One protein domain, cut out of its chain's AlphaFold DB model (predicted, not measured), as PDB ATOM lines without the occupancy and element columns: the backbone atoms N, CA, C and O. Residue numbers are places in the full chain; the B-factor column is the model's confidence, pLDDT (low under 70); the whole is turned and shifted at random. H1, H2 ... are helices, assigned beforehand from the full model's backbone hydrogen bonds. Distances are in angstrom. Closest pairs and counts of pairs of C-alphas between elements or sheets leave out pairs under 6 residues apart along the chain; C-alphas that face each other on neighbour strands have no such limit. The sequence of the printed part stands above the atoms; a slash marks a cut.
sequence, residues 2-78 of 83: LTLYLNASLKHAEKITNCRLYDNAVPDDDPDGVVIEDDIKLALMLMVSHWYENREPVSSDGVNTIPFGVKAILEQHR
ATOM      1  N   LEU A   2      -1.651  10.920 -34.794       86.88
ATOM      2  CA  LEU A   2      -0.842  11.007 -36.028       86.88
ATOM      3  C   LEU A   2      -1.480  11.875 -37.135       86.88
ATOM      4  O   LEU A   2      -0.798  12.667 -37.776       86.88
ATOM      5  N   THR A   3      -2.806  11.815 -37.279       93.44
ATOM      6  CA  THR A   3      -3.572  12.671 -38.201       93.44
ATOM      7  C   THR A   3      -3.395  14.168 -37.920       93.44
ATOM      8  O   THR A   3      -3.462  14.969 -38.842       93.44
ATOM      9  N   LEU A   4      -3.127  14.565 -36.666       95.19
ATOM     10  CA  LEU A   4      -2.857  15.967 -36.322       95.19
ATOM     11  C   LEU A   4      -1.558  16.449 -36.976       95.19
ATOM     12  O   LEU A   4      -1.543  17.522 -37.572       95.19
ATOM     13  N   TYR A   5      -0.495  15.643 -36.887       94.94
ATOM     14  CA  TYR A   5       0.783  15.948 -37.527       94.94
ATOM     15  C   TYR A   5       0.633  16.000 -39.038       94.94
ATOM     16  O   TYR A   5       1.059  16.977 -39.637       94.94
ATOM     17  N   LEU A   6      -0.047  15.015 -39.636       96.00
ATOM     18  CA  LEU A   6      -0.298  15.012 -41.075       96.00
ATOM     19  C   LEU A   6      -1.044  16.276 -41.524       96.00
ATOM     20  O   LEU A   6      -0.602  16.942 -42.452       96.00
ATOM     21  N   ASN A   7      -2.120  16.658 -40.831       96.19
ATOM     22  CA  ASN A   7      -2.889  17.859 -41.165       96.19
ATOM     23  C   ASN A   7      -2.060  19.143 -41.009       96.19
ATOM     24  O   ASN A   7      -2.152  20.047 -41.839       96.19
ATOM     25  N   ALA A   8      -1.229  19.230 -39.967       95.94
ATOM     26  CA  ALA A   8      -0.304  20.346 -39.800       95.94
ATOM     27  C   ALA A   8       0.745  20.376 -40.924       95.94
ATOM     28  O   ALA A   8       1.078  21.451 -41.425       95.94
ATOM     29  N   SER A   9       1.248  19.207 -41.333       96.31
ATOM     30  CA  SER A   9       2.273  19.062 -42.368       96.31
ATOM     31  C   SER A   9       1.709  19.445 -43.728       96.31
ATOM     32  O   SER A   9       2.326  20.240 -44.429       96.31
ATOM     33  N   LEU A  10       0.493  18.993 -44.046       96.94
ATOM     34  CA  LEU A  10      -0.266  19.428 -45.220       96.94
ATOM     35  C   LEU A  10      -0.431  20.943 -45.224       96.94
ATOM     36  O   LEU A  10      -0.091  21.602 -46.202       96.94
ATOM     37  N   LYS A  11      -0.865  21.527 -44.098       96.81
ATOM     38  CA  LYS A  11      -1.084  22.975 -44.024       96.81
ATOM     39  C   LYS A  11       0.196  23.787 -44.182       96.81
ATOM     40  O   LYS A  11       0.155  24.917 -44.663       96.81
ATOM     41  N   HIS A  12       1.323  23.249 -43.734       96.12
ATOM     42  CA  HIS A  12       2.624  23.872 -43.923       96.12
ATOM     43  C   HIS A  12       3.116  23.716 -45.364       96.12
ATOM     44  O   HIS A  12       3.630  24.679 -45.928       96.12
ATOM     45  N   ALA A  13       2.886  22.554 -45.978       96.81
ATOM     46  CA  ALA A  13       3.206  22.314 -47.374       96.81
ATOM     47  C   ALA A  13       2.447  23.269 -48.303       96.81
ATOM     48  O   ALA A  13       3.101  23.972 -49.065       96.81
ATOM     49  N   GLU A  14       1.127  23.421 -48.131       96.56
ATOM     50  CA  GLU A  14       0.305  24.391 -48.882       96.56
ATOM     51  C   GLU A  14       0.859  25.828 -48.809       96.56
ATOM     52  O   GLU A  14       0.771  26.596 -49.764       96.56
ATOM     53  N   LYS A  15       1.441  26.223 -47.666       95.56
ATOM     54  CA  LYS A  15       2.043  27.559 -47.503       95.56
ATOM     55  C   LYS A  15       3.342  27.710 -48.287       95.56
ATOM     56  O   LYS A  15       3.616  28.800 -48.784       95.56
ATOM     57  N   ILE A  16       4.151  26.655 -48.362       95.19
ATOM     58  CA  ILE A  16       5.407  26.665 -49.119       95.19
ATOM     59  C   ILE A  16       5.104  26.636 -50.617       95.19
ATOM     60  O   ILE A  16       5.647  27.454 -51.359       95.19
ATOM     61  N   THR A  17       4.213  25.741 -51.046       95.12
ATOM     62  CA  THR A  17       3.826  25.581 -52.453       95.12
ATOM     63  C   THR A  17       2.925  26.713 -52.948       95.12
ATOM     64  O   THR A  17       2.801  26.921 -54.150       95.12
ATOM     65  N   ASN A  18       2.323  27.491 -52.044       94.88
ATOM     66  CA  ASN A  18       1.363  28.538 -52.395       94.88
ATOM     67  C   ASN A  18       0.193  27.999 -53.247       94.88
ATOM     68  O   ASN A  18      -0.292  28.676 -54.148       94.88
ATOM     69  N   CYS A  19      -0.241  26.767 -52.975       93.06
ATOM     70  CA  CYS A  19      -1.372  26.125 -53.638       93.06
ATOM     71  C   CYS A  19      -2.071  25.138 -52.699       93.06
ATOM     72  O   CYS A  19      -1.525  24.749 -51.660       93.06
ATOM     73  N   ARG A  20      -3.290  24.733 -53.061       95.00
ATOM     74  CA  ARG A  20      -4.000  23.642 -52.388       95.00
ATOM     75  C   ARG A  20      -3.499  22.292 -52.879       95.00
ATOM     76  O   ARG A  20      -3.211  22.120 -54.061       95.00
ATOM     77  N   LEU A  21      -3.396  21.348 -51.947       95.94
ATOM     78  CA  LEU A  21      -2.922  19.993 -52.206       95.94
ATOM     79  C   LEU A  21      -4.080  18.998 -52.099       95.94
ATOM     80  O   LEU A  21      -4.850  19.049 -51.139       95.94
ATOM     81  N   TYR A  22      -4.176  18.086 -53.065       96.06
ATOM     82  CA  TYR A  22      -5.279  17.132 -53.197       96.06
ATOM     83  C   TYR A  22      -4.770  15.695 -53.311       96.06
ATOM     84  O   TYR A  22      -3.788  15.439 -53.997       96.06
ATOM     85  N   ASP A  23      -5.454  14.733 -52.693       93.81
ATOM     86  CA  ASP A  23      -4.987  13.337 -52.675       93.81
ATOM     87  C   ASP A  23      -5.076  12.629 -54.036       93.81
ATOM     88  O   ASP A  23      -4.242  11.780 -54.334       93.81
ATOM     89  N   ASN A  24      -6.101  12.931 -54.842       93.12
ATOM     90  CA  ASN A  24      -6.411  12.157 -56.053       93.12
ATOM     91  C   ASN A  24      -6.599  13.021 -57.302       93.12
ATOM     92  O   ASN A  24      -6.109  12.674 -58.370       93.12
ATOM     93  N   ALA A  25      -7.355  14.112 -57.189       95.38
ATOM     94  CA  ALA A  25      -7.683  14.974 -58.315       95.38
ATOM     95  C   ALA A  25      -7.913  16.405 -57.833       95.38
ATOM     96  O   ALA A  25      -8.433  16.620 -56.735       95.38
ATOM     97  N   VAL A  26      -7.531  17.357 -58.678       94.62
ATOM     98  CA  VAL A  26      -7.785  18.783 -58.480       94.62
ATOM     99  C   VAL A  26      -9.199  19.101 -58.990       94.62
ATOM    100  O   VAL A  26      -9.532  18.684 -60.100       94.62
ATOM    101  N   PRO A  27     -10.046  19.781 -58.200       94.81
ATOM    102  CA  PRO A  27     -11.357  20.258 -58.640       94.81
ATOM    103  C   PRO A  27     -11.277  21.293 -59.776       94.81
ATOM    104  O   PRO A  27     -10.342  22.087 -59.826       94.81
ATOM    105  N   ASP A  28     -12.297  21.347 -60.638       92.88
ATOM    106  CA  ASP A  28     -12.350  22.294 -61.770       92.88
ATOM    107  C   ASP A  28     -12.370  23.778 -61.338       92.88
ATOM    108  O   ASP A  28     -12.051  24.661 -62.134       92.88
ATOM    109  N   ASP A  29     -12.761  24.070 -60.094       94.19
ATOM    110  CA  ASP A  29     -12.818  25.418 -59.521       94.19
ATOM    111  C   ASP A  29     -11.499  25.885 -58.876       94.19
ATOM    112  O   ASP A  29     -11.422  27.035 -58.436       94.19
ATOM    113  N   ASP A  30     -10.455  25.044 -58.858       91.75
ATOM    114  CA  ASP A  30      -9.115  25.398 -58.371       91.75
ATOM    115  C   ASP A  30      -8.040  25.152 -59.450       91.75
ATOM    116  O   ASP A  30      -7.388  24.107 -59.460       91.75
ATOM    117  N   PRO A  31      -7.810  26.111 -60.368       88.81
ATOM    118  CA  PRO A  31      -6.835  25.949 -61.449       88.81
ATOM    119  C   PRO A  31      -5.381  25.862 -60.955       88.81
ATOM    120  O   PRO A  31      -4.511  25.387 -61.688       88.81
ATOM    121  N   ASP A  32      -5.108  26.314 -59.728       90.25
ATOM    122  CA  ASP A  32      -3.773  26.321 -59.131       90.25
ATOM    123  C   ASP A  32      -3.515  25.103 -58.237       90.25
ATOM    124  O   ASP A  32      -2.380  24.902 -57.784       90.25
ATOM    125  N   GLY A  33      -4.540  24.282 -57.998       92.38
ATOM    126  CA  GLY A  33      -4.456  23.072 -57.200       92.38
ATOM    127  C   GLY A  33      -3.430  22.077 -57.740       92.38
ATOM    128  O   GLY A  33      -3.158  21.989 -58.938       92.38
ATOM    129  N   VAL A  34      -2.835  21.309 -56.829       94.50
ATOM    130  CA  VAL A  34      -1.813  20.306 -57.148       94.50
ATOM    131  C   VAL A  34      -2.186  18.971 -56.511       94.50
ATOM    132  O   VAL A  34      -2.591  18.914 -55.347       94.50
ATOM    133  N   VAL A  35      -2.055  17.884 -57.271       96.12
ATOM    134  CA  VAL A  35      -2.196  16.524 -56.732       96.12
ATOM    135  C   VAL A  35      -0.946  16.170 -55.930       96.12
ATOM    136  O   VAL A  35       0.172  16.522 -56.300       96.12
ATOM    137  N   ILE A  36      -1.131  15.490 -54.804       97.12
ATOM    138  CA  ILE A  36      -0.051  15.026 -53.942       97.12
ATOM    139  C   ILE A  36       0.678  13.861 -54.629       97.12
ATOM    140  O   ILE A  36       0.336  12.687 -54.464       97.12
ATOM    141  N   GLU A  37       1.712  14.213 -55.388       96.00
ATOM    142  CA  GLU A  37       2.665  13.285 -55.995       96.00
ATOM    143  C   GLU A  37       3.629  12.689 -54.950       96.00
ATOM    144  O   GLU A  37       3.671  13.099 -53.783       96.00
ATOM    145  N   ASP A  38       4.397  11.672 -55.340       97.44
ATOM    146  CA  ASP A  38       5.211  10.879 -54.407       97.44
ATOM    147  C   ASP A  38       6.314  11.677 -53.695       97.44
ATOM    148  O   ASP A  38       6.650  11.390 -52.542       97.44
ATOM    149  N   ASP A  39       6.848  12.714 -54.330       96.88
ATOM    150  CA  ASP A  39       7.813  13.626 -53.721       96.88
ATOM    151  C   ASP A  39       7.157  14.532 -52.663       96.88
ATOM    152  O   ASP A  39       7.682  14.668 -51.553       96.88
ATOM    153  N   ILE A  40       5.962  15.066 -52.933       96.81
ATOM    154  CA  ILE A  40       5.157  15.798 -51.948       96.81
ATOM    155  C   ILE A  40       4.817  14.878 -50.767       96.81
ATOM    156  O   ILE A  40       4.978  15.287 -49.613       96.81
ATOM    157  N   LYS A  41       4.430  13.617 -51.014       96.81
ATOM    158  CA  LYS A  41       4.215  12.624 -49.939       96.81
ATOM    159  C   LYS A  41       5.471  12.431 -49.098       96.81
ATOM    160  O   LYS A  41       5.383  12.445 -47.869       96.81
ATOM    161  N   LEU A  42       6.637  12.300 -49.729       97.19
ATOM    162  CA  LEU A  42       7.910  12.173 -49.022       97.19
ATOM    163  C   LEU A  42       8.188  13.399 -48.137       97.19
ATOM    164  O   LEU A  42       8.545  13.242 -46.968       97.19
ATOM    165  N   ALA A  43       7.968  14.614 -48.645       97.38
ATOM    166  CA  ALA A  43       8.126  15.841 -47.864       97.38
ATOM    167  C   ALA A  43       7.170  15.892 -46.657       97.38
ATOM    168  O   ALA A  43       7.579  16.273 -45.555       97.38
ATOM    169  N   LEU A  44       5.918  15.456 -46.829       96.88
ATOM    170  CA  LEU A  44       4.949  15.345 -45.736       96.88
ATOM    171  C   LEU A  44       5.400  14.321 -44.688       96.88
ATOM    172  O   LEU A  44       5.350  14.616 -43.496       96.88
ATOM    173  N   MET A  45       5.898  13.154 -45.103       96.31
ATOM    174  CA  MET A  45       6.404  12.124 -44.187       96.31
ATOM    175  C   MET A  45       7.609  12.608 -43.374       96.31
ATOM    176  O   MET A  45       7.653  12.394 -42.162       96.31
ATOM    177  N   LEU A  46       8.557  13.304 -44.011       96.50
ATOM    178  CA  LEU A  46       9.705  13.908 -43.327       96.50
ATOM    179  C   LEU A  46       9.259  14.926 -42.272       96.50
ATOM    180  O   LEU A  46       9.795  14.958 -41.165       96.50
ATOM    181  N   MET A  47       8.254  15.739 -42.594       95.81
ATOM    182  CA  MET A  47       7.730  16.757 -41.687       95.81
ATOM    183  C   MET A  47       6.937  16.152 -40.522       95.81
ATOM    184  O   MET A  47       7.114  16.576 -39.379       95.81
ATOM    185  N   VAL A  48       6.129  15.119 -40.785       96.38
ATOM    186  CA  VAL A  48       5.428  14.354 -39.745       96.38
ATOM    187  C   VAL A  48       6.429  13.698 -38.800       96.38
ATOM    188  O   VAL A  48       6.294  13.856 -37.590       96.38
ATOM    189  N   SER A  49       7.447  13.011 -39.329       94.50
ATOM    190  CA  SER A  49       8.501  12.390 -38.519       94.50
ATOM    191  C   SER A  49       9.224  13.433 -37.669       94.50
ATOM    192  O   SER A  49       9.343  13.261 -36.458       94.50
ATOM    193  N   HIS A  50       9.609  14.567 -38.260       94.38
ATOM    194  CA  HIS A  50      10.297  15.627 -37.532       94.38
ATOM    195  C   HIS A  50       9.477  16.157 -36.349       94.38
ATOM    196  O   HIS A  50       9.990  16.208 -35.233       94.38
ATOM    197  N   TRP A  51       8.209  16.515 -36.554       92.94
ATOM    198  CA  TRP A  51       7.369  17.024 -35.466       92.94
ATOM    199  C   TRP A  51       6.875  15.950 -34.511       92.94
ATOM    200  O   TRP A  51       6.457  16.297 -33.407       92.94
ATOM    201  N   TYR A  52       6.897  14.679 -34.913       93.44
ATOM    202  CA  TYR A  52       6.600  13.554 -34.035       93.44
ATOM    203  C   TYR A  52       7.780  13.182 -33.130       93.44
ATOM    204  O   TYR A  52       7.540  12.757 -32.001       93.44
ATOM    205  N   GLU A  53       9.019  13.430 -33.532       91.94
ATOM    206  CA  GLU A  53      10.196  13.206 -32.680       91.94
ATOM    207  C   GLU A  53      10.546  14.448 -31.845       91.94
ATOM    208  O   GLU A  53      10.850  14.353 -30.661       91.94
ATOM    209  N   ASN A  54      10.405  15.646 -32.416       91.31
ATOM    210  CA  ASN A  54      10.893  16.880 -31.802       91.31
ATOM    211  C   ASN A  54       9.727  17.731 -31.281       91.31
ATOM    212  O   ASN A  54       8.956  18.287 -32.065       91.31
ATOM    213  N   ARG A  55       9.566  17.826 -29.952       88.69
ATOM    214  CA  ARG A  55       8.591  18.741 -29.303       88.69
ATOM    215  C   ARG A  55       9.190  20.062 -28.849       88.69
ATOM    216  O   ARG A  55       8.441  20.985 -28.543       88.69
ATOM    217  N   GLU A  56      10.511  20.149 -28.821       88.38
ATOM    218  CA  GLU A  56      11.245  21.321 -28.370       88.38
ATOM    219  C   GLU A  56      12.195  21.784 -29.481       88.38
ATOM    220  O   GLU A  56      12.815  20.951 -30.154       88.38
ATOM    221  N   PRO A  57      12.312  23.105 -29.704       82.69
ATOM    222  CA  PRO A  57      13.183  23.650 -30.742       82.69
ATOM    223  C   PRO A  57      14.672  23.430 -30.436       82.69
ATOM    224  O   PRO A  57      15.491  23.420 -31.352       82.69
ATOM    225  N   VAL A  58      15.024  23.245 -29.161       81.56
ATOM    226  CA  VAL A  58      16.382  22.970 -28.687       81.56
ATOM    227  C   VAL A  58      16.316  21.820 -27.690       81.56
ATOM    228  O   VAL A  58      15.465  21.827 -26.809       81.56
ATOM    229  N   SER A  59      17.221  20.859 -27.834       85.56
ATOM    230  CA  SER A  59      17.440  19.742 -26.913       85.56
ATOM    231  C   SER A  59      18.900  19.745 -26.442       85.56
ATOM    232  O   SER A  59      19.699  20.572 -26.890       85.56
ATOM    233  N   SER A  60      19.282  18.813 -25.563       87.12
ATOM    234  CA  SER A  60      20.691  18.616 -25.181       87.12
ATOM    235  C   SER A  60      21.594  18.279 -26.369       87.12
ATOM    236  O   SER A  60      22.779  18.601 -26.344       87.12
ATOM    237  N   ASP A  61      21.021  17.668 -27.407       84.94
ATOM    238  CA  ASP A  61      21.744  17.181 -28.582       84.94
ATOM    239  C   ASP A  61      21.850  18.239 -29.695       84.94
ATOM    240  O   ASP A  61      22.585  18.053 -30.666       84.94
ATOM    241  N   GLY A  62      21.156  19.377 -29.554       87.75
ATOM    242  CA  GLY A  62      21.260  20.519 -30.463       87.75
ATOM    243  C   GLY A  62      19.922  21.159 -30.839       87.75
ATOM    244  O   GLY A  62      18.925  21.050 -30.123       87.75
ATOM    245  N   VAL A  63      19.923  21.876 -31.969       89.25
ATOM    246  CA  VAL A  63      18.759  22.607 -32.497       89.25
ATOM    247  C   VAL A  63      17.995  21.741 -33.495       89.25
ATOM    248  O   VAL A  63      18.556  21.280 -34.489       89.25
ATOM    249  N   ASN A  64      16.693  21.592 -33.271       88.75
ATOM    250  CA  ASN A  64      15.802  20.824 -34.129       88.75
ATOM    251  C   ASN A  64      15.209  21.730 -35.211       88.75
ATOM    252  O   ASN A  64      14.193  22.394 -35.008       88.75
ATOM    253  N   THR A  65      15.854  21.770 -36.375       88.75
ATOM    254  CA  THR A  65      15.363  22.519 -37.539       88.75
ATOM    255  C   THR A  65      14.540  21.632 -38.462       88.75
ATOM    256  O   THR A  65      14.878  20.462 -38.650       88.75
ATOM    257  N   ILE A  66      13.521  22.206 -39.113       88.62
ATOM    258  CA  ILE A  66      12.766  21.512 -40.168       88.62
ATOM    259  C   ILE A  66      13.754  20.945 -41.206       88.62
ATOM    260  O   ILE A  66      14.651  21.679 -41.637       88.62
ATOM    261  N   PRO A  67      13.616  19.671 -41.622       89.19
ATOM    262  CA  PRO A  67      14.571  19.044 -42.528       89.19
ATOM    263  C   PRO A  67      14.699  19.803 -43.854       89.19
ATOM    264  O   PRO A  67      13.694  20.126 -44.488       89.19
ATOM    265  N   PHE A  68      15.936  20.016 -44.318       87.50
ATOM    266  CA  PHE A  68      16.225  20.708 -45.586       87.50
ATOM    267  C   PHE A  68      15.465  20.107 -46.779       87.50
ATOM    268  O   PHE A  68      14.953  20.844 -47.622       87.50
ATOM    269  N   GLY A  69      15.323  18.777 -46.806       91.00
ATOM    270  CA  GLY A  69      14.593  18.061 -47.853       91.00
ATOM    271  C   GLY A  69      13.126  18.485 -47.990       91.00
ATOM    272  O   GLY A  69      12.620  18.511 -49.104       91.00
ATOM    273  N   VAL A  70      12.461  18.898 -46.900       95.62
ATOM    274  CA  VAL A  70      11.064  19.370 -46.950       95.62
ATOM    275  C   VAL A  70      10.961  20.608 -47.833       95.62
ATOM    276  O   VAL A  70      10.147  20.655 -48.751       95.62
ATOM    277  N   LYS A  71      11.818  21.602 -47.585       93.62
ATOM    278  CA  LYS A  71      11.824  22.846 -48.356       93.62
ATOM    279  C   LYS A  71      12.294  22.607 -49.792       93.62
ATOM    280  O   LYS A  71      11.648  23.082 -50.718       93.62
ATOM    281  N   ALA A  72      13.368  21.836 -49.970       94.94
ATOM    282  CA  ALA A  72      13.946  21.557 -51.282       94.94
ATOM    283  C   ALA A  72      12.959  20.877 -52.247       94.94
ATOM    284  O   ALA A  72      12.968  21.191 -53.431       94.94
ATOM    285  N   ILE A  73      12.105  19.981 -51.740       96.75
ATOM    286  CA  ILE A  73      11.060  19.331 -52.538       96.75
ATOM    287  C   ILE A  73       9.897  20.298 -52.785       96.75
ATOM    288  O   ILE A  73       9.531  20.557 -53.926       96.75
ATOM    289  N   LEU A  74       9.321  20.877 -51.727       96.50
ATOM    290  CA  LEU A  74       8.080  21.650 -51.847       96.50
ATOM    291  C   LEU A  74       8.240  22.945 -52.655       96.50
ATOM    292  O   LEU A  74       7.298  23.371 -53.315       96.50
ATOM    293  N   GLU A  75       9.416  23.575 -52.650       94.69
ATOM    294  CA  GLU A  75       9.649  24.778 -53.458       94.69
ATOM    295  C   GLU A  75       9.592  24.519 -54.971       94.69
ATOM    296  O   GLU A  75       9.281  25.441 -55.721       94.69
ATOM    297  N   GLN A  76       9.819  23.282 -55.428       93.81
ATOM    298  CA  GLN A  76       9.696  22.907 -56.845       93.81
ATOM    299  C   GLN A  76       8.243  22.950 -57.335       93.81
ATOM    300  O   GLN A  76       7.993  23.161 -58.518       93.81
ATOM    301  N   HIS A  77       7.291  22.809 -56.410       93.50
ATOM    302  CA  HIS A  77       5.848  22.841 -56.668       93.50
ATOM    303  C   HIS A  77       5.235  24.217 -56.410       93.50
ATOM    304  O   HIS A  77       4.012  24.371 -56.411       93.50
ATOM    305  N   ARG A  78       6.065  25.232 -56.142       93.12
ATOM    306  CA  ARG A  78       5.581  26.545 -55.735       93.12
ATOM    307  C   ARG A  78       4.955  27.316 -56.895       93.12
ATOM    308  O   ARG A  78       5.629  27.626 -57.874       93.12
TER     309      ARG A  78
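What this domain is: This is residues 2 to 78 of the 83 residues of an uncharacterized protein of Klebsiella pneumoniae IS39 (UniProt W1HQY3). Three helices pack into a small core, H1 crossing H2 steeply while H3 folds back along H2 as a helical hairpin, and H1 meets H3 with its last residues, 13 to 17. Two long loops, residues 18 to 37 and 54 to 67, reach away at opposite ends and make the longest axis. The printed part has 77 residues with three named helices, in the order H1, H2, H3, and no named strand; the class is all helix. It is only just compact, close to loose, with a radius of gyration of the C-alphas of 13.5 A, and spans 49 by 24 by 18 A.

How they stand to each other: H2, residues 38 to 53, touches H1, residues 2 to 17, at a steep tilt of 55 degrees, opposite ways; their closest C-alphas, of Tyr 5 and Val 48, are 5.4 A apart. H2 and H3, residues 68 to 77, form a hairpin at a shallow tilt of 34.7 degrees, only just short of steep, opposite ways; their closest C-alphas, of Ala 43 and Val 70, are 4.7 A apart. With residues 13 to 17 alone, H1 touches H3 at a steep tilt of 57 degrees, the same way; the closest C-alphas, of Thr 17 and His 77, are 5.4 A apart. The helix packing is mostly crossed, but only just: one of the three touching pairs is at a shallow tilt. In H2 every O i to N i+4 pair is within hydrogen-bond range; in H1 11 of 12 are, in H3 4 of 6.

Where its parts are: H1 and H2, 16 residues each, both measure 22.4 A from first to last C-alpha. H1 begins with C-alpha 2 at (-0.842, 11.007, -36.028), and H2 with C-alpha 38 at (5.211, 10.879, -54.407). H3, 10 residues and 15.3 A, ends with C-alpha 77 at (5.848, 22.841, -56.668).

The domain as a whole: The two C-alphas farthest apart, of Asp 28 and Ser 60, are 49.4 A apart. Both links are long, 20 residues from H1 to H2 and 14 from H2 to H3. Each has a short pairing: residues 21 to 22 with 34 to 35, parallel, and 58 to 59 with 62 to 63, antiparallel. The printed part has no cut; its mean pLDDT is 93.4, and no printed residue is under 70.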